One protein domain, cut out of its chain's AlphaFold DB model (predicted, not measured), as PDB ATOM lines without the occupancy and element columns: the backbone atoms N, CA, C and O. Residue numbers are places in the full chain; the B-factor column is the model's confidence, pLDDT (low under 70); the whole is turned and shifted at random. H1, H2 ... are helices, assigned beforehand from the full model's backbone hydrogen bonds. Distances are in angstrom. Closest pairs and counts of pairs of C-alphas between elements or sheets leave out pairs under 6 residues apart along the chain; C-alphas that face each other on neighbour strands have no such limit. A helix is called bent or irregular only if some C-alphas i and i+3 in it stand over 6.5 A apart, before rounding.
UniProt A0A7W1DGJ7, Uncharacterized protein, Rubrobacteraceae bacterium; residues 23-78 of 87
ATOM      1  N   ARG A  23      -3.499  34.829 -24.463       86.56
ATOM      2  CA  ARG A  23      -4.614  35.178 -25.359       86.56
ATOM      3  C   ARG A  23      -5.692  34.097 -25.327       86.56
ATOM      4  O   ARG A  23      -6.855  34.411 -25.114       86.56
ATOM      5  N   GLN A  24      -5.309  32.836 -25.520       80.25
ATOM      6  CA  GLN A  24      -6.265  31.726 -25.560       80.25
ATOM      7  C   GLN A  24      -6.978  31.533 -24.236       80.25
ATOM      8  O   GLN A  24      -8.191  31.383 -24.248       80.25
ATOM      9  N   GLN A  25      -6.257  31.617 -23.114       79.56
ATOM     10  CA  GLN A  25      -6.872  31.508 -21.793       79.56
ATOM     11  C   GLN A  25      -7.988  32.549 -21.626       79.56
ATOM     12  O   GLN A  25      -9.125  32.201 -21.327       79.56
ATOM     13  N   LYS A  26      -7.695  33.816 -21.946       87.31
ATOM     14  CA  LYS A  26      -8.675  34.905 -21.862       87.31
ATOM     15  C   LYS A  26      -9.875  34.729 -22.789       87.31
ATOM     16  O   LYS A  26     -10.965  35.177 -22.446       87.31
ATOM     17  N   VAL A  27      -9.689  34.151 -23.974       86.69
ATOM     18  CA  VAL A  27     -10.808  33.902 -24.893       86.69
ATOM     19  C   VAL A  27     -11.647  32.717 -24.426       86.69
ATOM     20  O   VAL A  27     -12.870  32.810 -24.437       86.69
ATOM     21  N   SER A  28     -11.019  31.637 -23.963       79.62
ATOM     22  CA  SER A  28     -11.725  30.475 -23.419       79.62
ATOM     23  C   SER A  28     -12.552  30.833 -22.186       79.62
ATOM     24  O   SER A  28     -13.730  30.487 -22.131       79.62
ATOM     25  N   ASP A  29     -11.977  31.577 -21.240       82.69
ATOM     26  CA  ASP A  29     -12.683  32.018 -20.031       82.69
ATOM     27  C   ASP A  29     -13.862  32.937 -20.381       82.69
ATOM     28  O   ASP A  29     -14.940  32.825 -19.798       82.69
ATOM     29  N   TYR A  30     -13.685  33.809 -21.382       89.62
ATOM     30  CA  TYR A  30     -14.762  34.660 -21.879       89.62
ATOM     31  C   TYR A  30     -15.913  33.838 -22.457       89.62
ATOM     32  O   TYR A  30     -17.063  34.068 -22.093       89.62
ATOM     33  N   ILE A  31     -15.614  32.873 -23.332       84.75
ATOM     34  CA  ILE A  31     -16.645  32.048 -23.967       84.75
ATOM     35  C   ILE A  31     -17.455  31.297 -22.905       84.75
ATOM     36  O   ILE A  31     -18.682  31.378 -22.905       84.75
ATOM     37  N   LEU A  32     -16.776  30.651 -21.955       78.88
ATOM     38  CA  LEU A  32     -17.427  29.909 -20.876       78.88
ATOM     39  C   LEU A  32     -18.279  30.814 -19.985       78.88
ATOM     40  O   LEU A  32     -19.439  30.501 -19.749       78.88
ATOM     41  N   GLY A  33     -17.765  31.974 -19.568       84.75
ATOM     42  CA  GLY A  33     -18.521  32.908 -18.730       84.75
ATOM     43  C   GLY A  33     -19.733  33.541 -19.429       84.75
ATOM     44  O   GLY A  33     -20.640  34.047 -18.764       84.75
ATOM     45  N   ARG A  34     -19.774  33.548 -20.770       88.50
ATOM     46  CA  ARG A  34     -20.972  33.933 -21.534       88.50
ATOM     47  C   ARG A  34     -21.977  32.786 -21.598       88.50
ATOM     48  O   ARG A  34     -23.158  33.033 -21.382       88.50
ATOM     49  N   MET A  35     -21.512  31.559 -21.815       81.31
ATOM     50  CA  MET A  35     -22.370  30.369 -21.813       81.31
ATOM     51  C   MET A  35     -22.972  30.086 -20.425       81.31
ATOM     52  O   MET A  35     -24.149  29.770 -20.331       81.31
ATOM     53  N   GLU A  36     -22.237  30.330 -19.332       79.69
ATOM     54  CA  GLU A  36     -22.763  30.292 -17.950       79.69
ATOM     55  C   GLU A  36     -23.931  31.267 -17.714       79.69
ATOM     56  O   GLU A  36     -24.686  31.117 -16.758       79.69
ATOM     57  N   LYS A  37     -24.087  32.275 -18.578       84.75
ATOM     58  CA  LYS A  37     -25.194  33.243 -18.563       84.75
ATOM     59  C   LYS A  37     -26.253  32.924 -19.621       84.75
ATOM     60  O   LYS A  37     -26.931  33.841 -20.085       84.75
ATOM     61  N   ASP A  38     -26.341  31.659 -20.031       79.19
ATOM     62  CA  ASP A  38     -27.260  31.140 -21.047       79.19
ATOM     63  C   ASP A  38     -27.118  31.811 -22.431       79.19
ATOM     64  O   ASP A  38     -28.078  31.872 -23.203       79.19
ATOM     65  N   VAL A  39     -25.943  32.357 -22.769       84.62
ATOM     66  CA  VAL A  39     -25.720  32.949 -24.098       84.62
ATOM     67  C   VAL A  39     -25.264  31.859 -25.071       84.62
ATOM     68  O   VAL A  39     -24.191  31.290 -24.860       84.62
ATOM     69  N   PRO A  40     -25.998  31.611 -26.176       82.75
ATOM     70  CA  PRO A  40     -25.655  30.546 -27.111       82.75
ATOM     71  C   PRO A  40     -24.257  30.726 -27.705       82.75
ATOM     72  O   PRO A  40     -23.910  31.823 -28.152       82.75
ATOM     73  N   LEU A  41     -23.484  29.642 -27.813       82.62
ATOM     74  CA  LEU A  41     -22.114  29.672 -28.343       82.62
ATOM     75  C   LEU A  41     -22.005  30.419 -29.683       82.62
ATOM     76  O   LEU A  41     -21.105  31.233 -29.867       82.62
ATOM     77  N   GLN A  42     -22.940  30.187 -30.608       83.00
ATOM     78  CA  GLN A  42     -22.974  30.864 -31.912       83.00
ATOM     79  C   GLN A  42     -23.062  32.389 -31.790       83.00
ATOM     80  O   GLN A  42     -22.472  33.113 -32.593       83.00
ATOM     81  N   GLN A  43     -23.789  32.886 -30.789       88.88
ATOM     82  CA  GLN A  43     -23.861  34.311 -30.499       88.88
ATOM     83  C   GLN A  43     -22.538  34.797 -29.909       88.88
ATOM     84  O   GLN A  43     -22.005  35.795 -30.385       88.88
ATOM     85  N   VAL A  44     -21.970  34.058 -28.951       89.81
ATOM     86  CA  VAL A  44     -20.691  34.397 -28.309       89.81
ATOM     87  C   VAL A  44     -19.545  34.481 -29.323       89.81
ATOM     88  O   VAL A  44     -18.774  35.436 -29.304       89.81
ATOM     89  N   LEU A  45     -19.456  33.536 -30.265       88.25
ATOM     90  CA  LEU A  45     -18.418  33.516 -31.306       88.25
ATOM     91  C   LEU A  45     -18.509  34.700 -32.285       88.25
ATOM     92  O   LEU A  45     -17.519  35.047 -32.932       88.25
ATOM     93  N   ARG A  46     -19.680  35.338 -32.389       90.31
ATOM     94  CA  ARG A  46     -19.895  36.542 -33.206       90.31
ATOM     95  C   ARG A  46     -19.570  37.834 -32.462       90.31
ATOM     96  O   ARG A  46     -19.495  38.877 -33.108       90.31
ATOM     97  N   GLU A  47     -19.377  37.784 -31.145       94.44
ATOM     98  CA  GLU A  47     -19.065  38.968 -30.351       94.44
ATOM     99  C   GLU A  47     -17.687  39.536 -30.724       94.44
ATOM    100  O   GLU A  47     -16.717  38.805 -30.951       94.44
ATOM    101  N   ASP A  48     -17.591  40.868 -30.757       94.38
ATOM    102  CA  ASP A  48     -16.391  41.613 -31.158       94.38
ATOM    103  C   ASP A  48     -15.132  41.155 -30.423       94.38
ATOM    104  O   ASP A  48     -14.053  41.070 -31.012       94.38
ATOM    105  N   TYR A  49     -15.266  40.848 -29.133       94.00
ATOM    106  CA  TYR A  49     -14.156  40.369 -28.326       94.00
ATOM    107  C   TYR A  49     -13.567  39.073 -28.893       94.00
ATOM    108  O   TYR A  49     -12.351  38.985 -29.069       94.00
ATOM    109  N   VAL A  50     -14.406  38.095 -29.242       90.75
ATOM    110  CA  VAL A  50     -13.948  36.821 -29.809       90.75
ATOM    111  C   VAL A  50     -13.372  37.042 -31.202       90.75
ATOM    112  O   VAL A  50     -12.263  36.597 -31.472       90.75
ATOM    113  N   ARG A  51     -14.039  37.819 -32.062       90.44
ATOM    114  CA  ARG A  51     -13.568  38.076 -33.437       90.44
ATOM    115  C   ARG A  51     -12.231  38.818 -33.511       90.44
ATOM    116  O   ARG A  51     -11.499  38.657 -34.480       90.44
ATOM    117  N   ARG A  52     -11.906  39.635 -32.504       92.06
ATOM    118  CA  ARG A  52     -10.608  40.330 -32.401       92.06
ATOM    119  C   ARG A  52      -9.500  39.444 -31.845       92.06
ATOM    120  O   ARG A  52      -8.330  39.715 -32.092       92.06
ATOM    121  N   ASN A  53      -9.860  38.423 -31.072       89.62
ATOM    122  CA  ASN A  53      -8.906  37.593 -30.346       89.62
ATOM    123  C   ASN A  53      -8.830  36.149 -30.852       89.62
ATOM    124  O   ASN A  53      -7.967  35.420 -30.373       89.62
ATOM    125  N   CYS A  54      -9.652  35.752 -31.822       86.06
ATOM    126  CA  CYS A  54      -9.601  34.479 -32.534       86.06
ATOM    127  C   CYS A  54      -9.656  34.715 -34.044       86.06
ATOM    128  O   CYS A  54     -10.456  35.502 -34.543       86.06
ATOM    129  N   SER A  55      -8.812  33.993 -34.773       86.06
ATOM    130  CA  SER A  55      -8.898  33.897 -36.227       86.06
ATOM    131  C   SER A  55     -10.142  33.114 -36.648       86.06
ATOM    132  O   SER A  55     -10.675  32.303 -35.889       86.06
ATOM    133  N   GLN A  56     -10.586  33.319 -37.887       82.06
ATOM    134  CA  GLN A  56     -11.732  32.592 -38.431       82.06
ATOM    135  C   GLN A  56     -11.517  31.069 -38.411       82.06
ATOM    136  O   GLN A  56     -12.423  30.339 -38.028       82.06
ATOM    137  N   ALA A  57     -10.302  30.600 -38.707       80.75
ATOM    138  CA  ALA A  57      -9.955  29.184 -38.611       80.75
ATOM    139  C   ALA A  57     -10.068  28.642 -37.172       80.75
ATOM    140  O   ALA A  57     -10.538  27.527 -36.971       80.75
ATOM    141  N   GLU A  58      -9.687  29.429 -36.158       80.44
ATOM    142  CA  GLU A  58      -9.880  29.048 -34.750       80.44
ATOM    143  C   GLU A  58     -11.373  28.975 -34.386       80.44
ATOM    144  O   GLU A  58     -11.774  28.063 -33.671       80.44
ATOM    145  N   VAL A  59     -12.200  29.895 -34.894       82.69
ATOM    146  CA  VAL A  59     -13.658  29.891 -34.674       82.69
ATOM    147  C   VAL A  59     -14.321  28.682 -35.331       82.69
ATOM    148  O   VAL A  59     -15.110  27.992 -34.688       82.69
ATOM    149  N   GLU A  60     -13.991  28.401 -36.589       80.19
ATOM    150  CA  GLU A  60     -14.518  27.246 -37.325       80.19
ATOM    151  C   GLU A  60     -14.160  25.939 -36.618       80.19
ATOM    152  O   GLU A  60     -15.030  25.091 -36.424       80.19
ATOM    153  N   GLN A  61     -12.924  25.823 -36.130       74.19
ATOM    154  CA  GLN A  61     -12.506  24.665 -35.349       74.19
ATOM    155  C   GLN A  61     -13.255  24.554 -34.006       74.19
ATOM    156  O   GLN A  61     -13.555  23.438 -33.590       74.19
ATOM    157  N   ILE A  62     -13.616  25.658 -33.330       75.12
ATOM    158  CA  ILE A  62     -14.414  25.603 -32.081       75.12
ATOM    159  C   ILE A  62     -15.800  25.016 -32.361       75.12
ATOM    160  O   ILE A  62     -16.270  24.163 -31.613       75.12
ATOM    161  N   ILE A  63     -16.435  25.450 -33.451       74.50
ATOM    162  CA  ILE A  63     -17.772  24.987 -33.848       74.50
ATOM    163  C   ILE A  63     -17.736  23.515 -34.266       74.50
ATOM    164  O   ILE A  63     -18.656  22.762 -33.956       74.50
ATOM    165  N   SER A  64     -16.683  23.102 -34.972       70.00
ATOM    166  CA  SER A  64     -16.584  21.769 -35.561       70.00
ATOM    167  C   SER A  64     -16.000  20.706 -34.627       70.00
ATOM    168  O   SER A  64     -15.746  19.601 -35.098       70.00
ATOM    169  N   THR A  65     -15.727  21.022 -33.355       67.69
ATOM    170  CA  THR A  65     -15.069  20.094 -32.418       67.69
ATOM    171  C   THR A  65     -16.074  19.514 -31.420       67.69
ATOM    172  O   THR A  65     -16.464  20.216 -30.484       67.69
ATOM    173  N   PRO A  66     -16.487  18.238 -31.582       65.12
ATOM    174  CA  PRO A  66     -17.450  17.568 -30.702       65.12
ATOM    175  C   PRO A  66     -17.034  17.596 -29.235       65.12
ATOM    176  O   PRO A  66     -17.862  17.793 -28.349       65.12
ATOM    177  N   GLU A  67     -15.733  17.477 -28.985       65.31
ATOM    178  CA  GLU A  67     -15.163  17.543 -27.655       65.31
ATOM    179  C   GLU A  67     -15.547  18.879 -26.970       65.31
ATOM    180  O   GLU A  67     -15.957  18.890 -25.808       65.31
ATOM    181  N   PHE A  68     -15.518  20.029 -27.658       68.25
ATOM    182  CA  PHE A  68     -15.890  21.313 -27.034       68.25
ATOM    183  C   PHE A  68     -17.285  21.265 -26.401       68.25
ATOM    184  O   PHE A  68     -17.492  21.739 -25.284       68.25
ATOM    185  N   ILE A  69     -18.218  20.649 -27.122       67.06
ATOM    186  CA  ILE A  69     -19.618  20.505 -26.733       67.06
ATOM    187  C   ILE A  69     -19.730  19.628 -25.485       67.06
ATOM    188  O   ILE A  69     -20.483  19.953 -24.570       67.06
ATOM    189  N   GLU A  70     -18.961  18.541 -25.420       66.75
ATOM    190  CA  GLU A  70     -18.931  17.655 -24.255       66.75
ATOM    191  C   GLU A  70     -18.335  18.334 -23.019       66.75
ATOM    192  O   GLU A  70     -18.951  18.284 -21.958       66.75
ATOM    193  N   THR A  71     -17.201  19.037 -23.138       66.38
ATOM    194  CA  THR A  71     -16.625  19.777 -21.996       66.38
ATOM    195  C   THR A  71     -17.540  20.902 -21.535       66.38
ATOM    196  O   THR A  71     -17.707  21.101 -20.333       66.38
ATOM    197  N   ALA A  72     -18.144  21.647 -22.463       65.88
ATOM    198  CA  ALA A  72     -19.108  22.681 -22.115       65.88
ATOM    199  C   ALA A  72     -20.296  22.076 -21.353       65.88
ATOM    200  O   ALA A  72     -20.670  22.596 -20.306       65.88
ATOM    201  N   ARG A  73     -20.806  20.922 -21.797       66.06
ATOM    202  CA  ARG A  73     -21.868  20.177 -21.109       66.06
ATOM    203  C   ARG A  73     -21.455  19.697 -19.717       66.06
ATOM    204  O   ARG A  73     -22.214  19.898 -18.773       66.06
ATOM    205  N   GLU A  74     -20.266  19.106 -19.565       67.56
ATOM    206  CA  GLU A  74     -19.728  18.693 -18.255       67.56
ATOM    207  C   GLU A  74     -19.629  19.882 -17.287       67.56
ATOM    208  O   GLU A  74     -19.909  19.745 -16.098       67.56
ATOM    209  N   ARG A  75     -19.235  21.057 -17.790       65.75
ATOM    210  CA  ARG A  75     -18.949  22.239 -16.969       65.75
ATOM    211  C   ARG A  75     -20.191  23.061 -16.629       65.75
ATOM    212  O   ARG A  75     -20.257  23.630 -15.545       65.75
ATOM    213  N   LEU A  76     -21.156  23.123 -17.543       64.81
ATOM    214  CA  LEU A  76     -22.378  23.921 -17.411       64.81
ATOM    215  C   LEU A  76     -23.532  23.132 -16.769       64.81
ATOM    216  O   LEU A  76     -24.498  23.736 -16.296       64.81
ATOM    217  N   GLY A  77     -23.429  21.798 -16.693       67.56
ATOM    218  CA  GLY A  77     -24.400  20.948 -16.003       67.56
ATOM    219  C   GLY A  77     -25.823  21.140 -16.540       67.56
ATOM    220  O   GLY A  77     -26.040  21.114 -17.749       67.56
ATOM    221  N   GLU A  78     -26.798  21.366 -15.655       57.41
ATOM    222  CA  GLU A  78     -28.199  21.621 -16.043       57.41
ATOM    223  C   GLU A  78     -28.418  22.963 -16.764       57.41
ATOM    224  O   GLU A  78     -29.432  23.134 -17.439       57.41
TER     225      GLU A  78
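AT A GLANCE: This is residues 23 to 78 of the 87 residues of an uncharacterized protein of Rubrobacteraceae bacterium (UniProt A0A7W1DGJ7). Short helix H2 packs on the last part of long helix H1, H3 sits near H1's first part, and H4 and long H5 form an arch that brings H5 back close to H1. The printed part has 56 residues with five named helices, H1 to H5, and no named strand: all helix. It is compact, radius of gyration of the C-alphas 10.6 A, spanning 30 by 21 by 19 A.

IN THESE COORDINATES: H1, residues 23 to 35, runs 18.7 A from C-alpha 23 at (-4.614, 35.178, -25.359). H2 is residues 41 to 46, H3 48 to 53, H4 56 to 63. H5, residues 66 to 78, is 18.6 A long, ending at (-28.199, 21.621, -16.043); it is irregular, C-alphas 75 and 78 being 9.3 A apart.

HOW THE PARTS SIT: H1 touches H2 with residues 31 to 35 alone, closest C-alphas Ile 31 and Val 44, 6.4 A, at a steep tilt of 53 degrees, opposite ways. With residues 23 to 27 alone, H1 only just touches H3, with 3 pairs of C-alphas within 8 A, closest Val 27 and Val 50, 6.5 A. H5 is close to H1 but not clearly touching, closest C-alphas Leu 32 and Ala 72, 7.5 A. H1 and H4 are apart. Every O i to N i+4 pair is within hydrogen-bond range in H1, H3 and H4, 1 of 2 in H2, 8 of 9 in H5.

THE WHOLE: The farthest C-alphas, Ser 55 and Glu 78, are 30.5 A apart. The printed part has no cut, and its four links are tight. Residues 65 to 78 have pLDDT under 70.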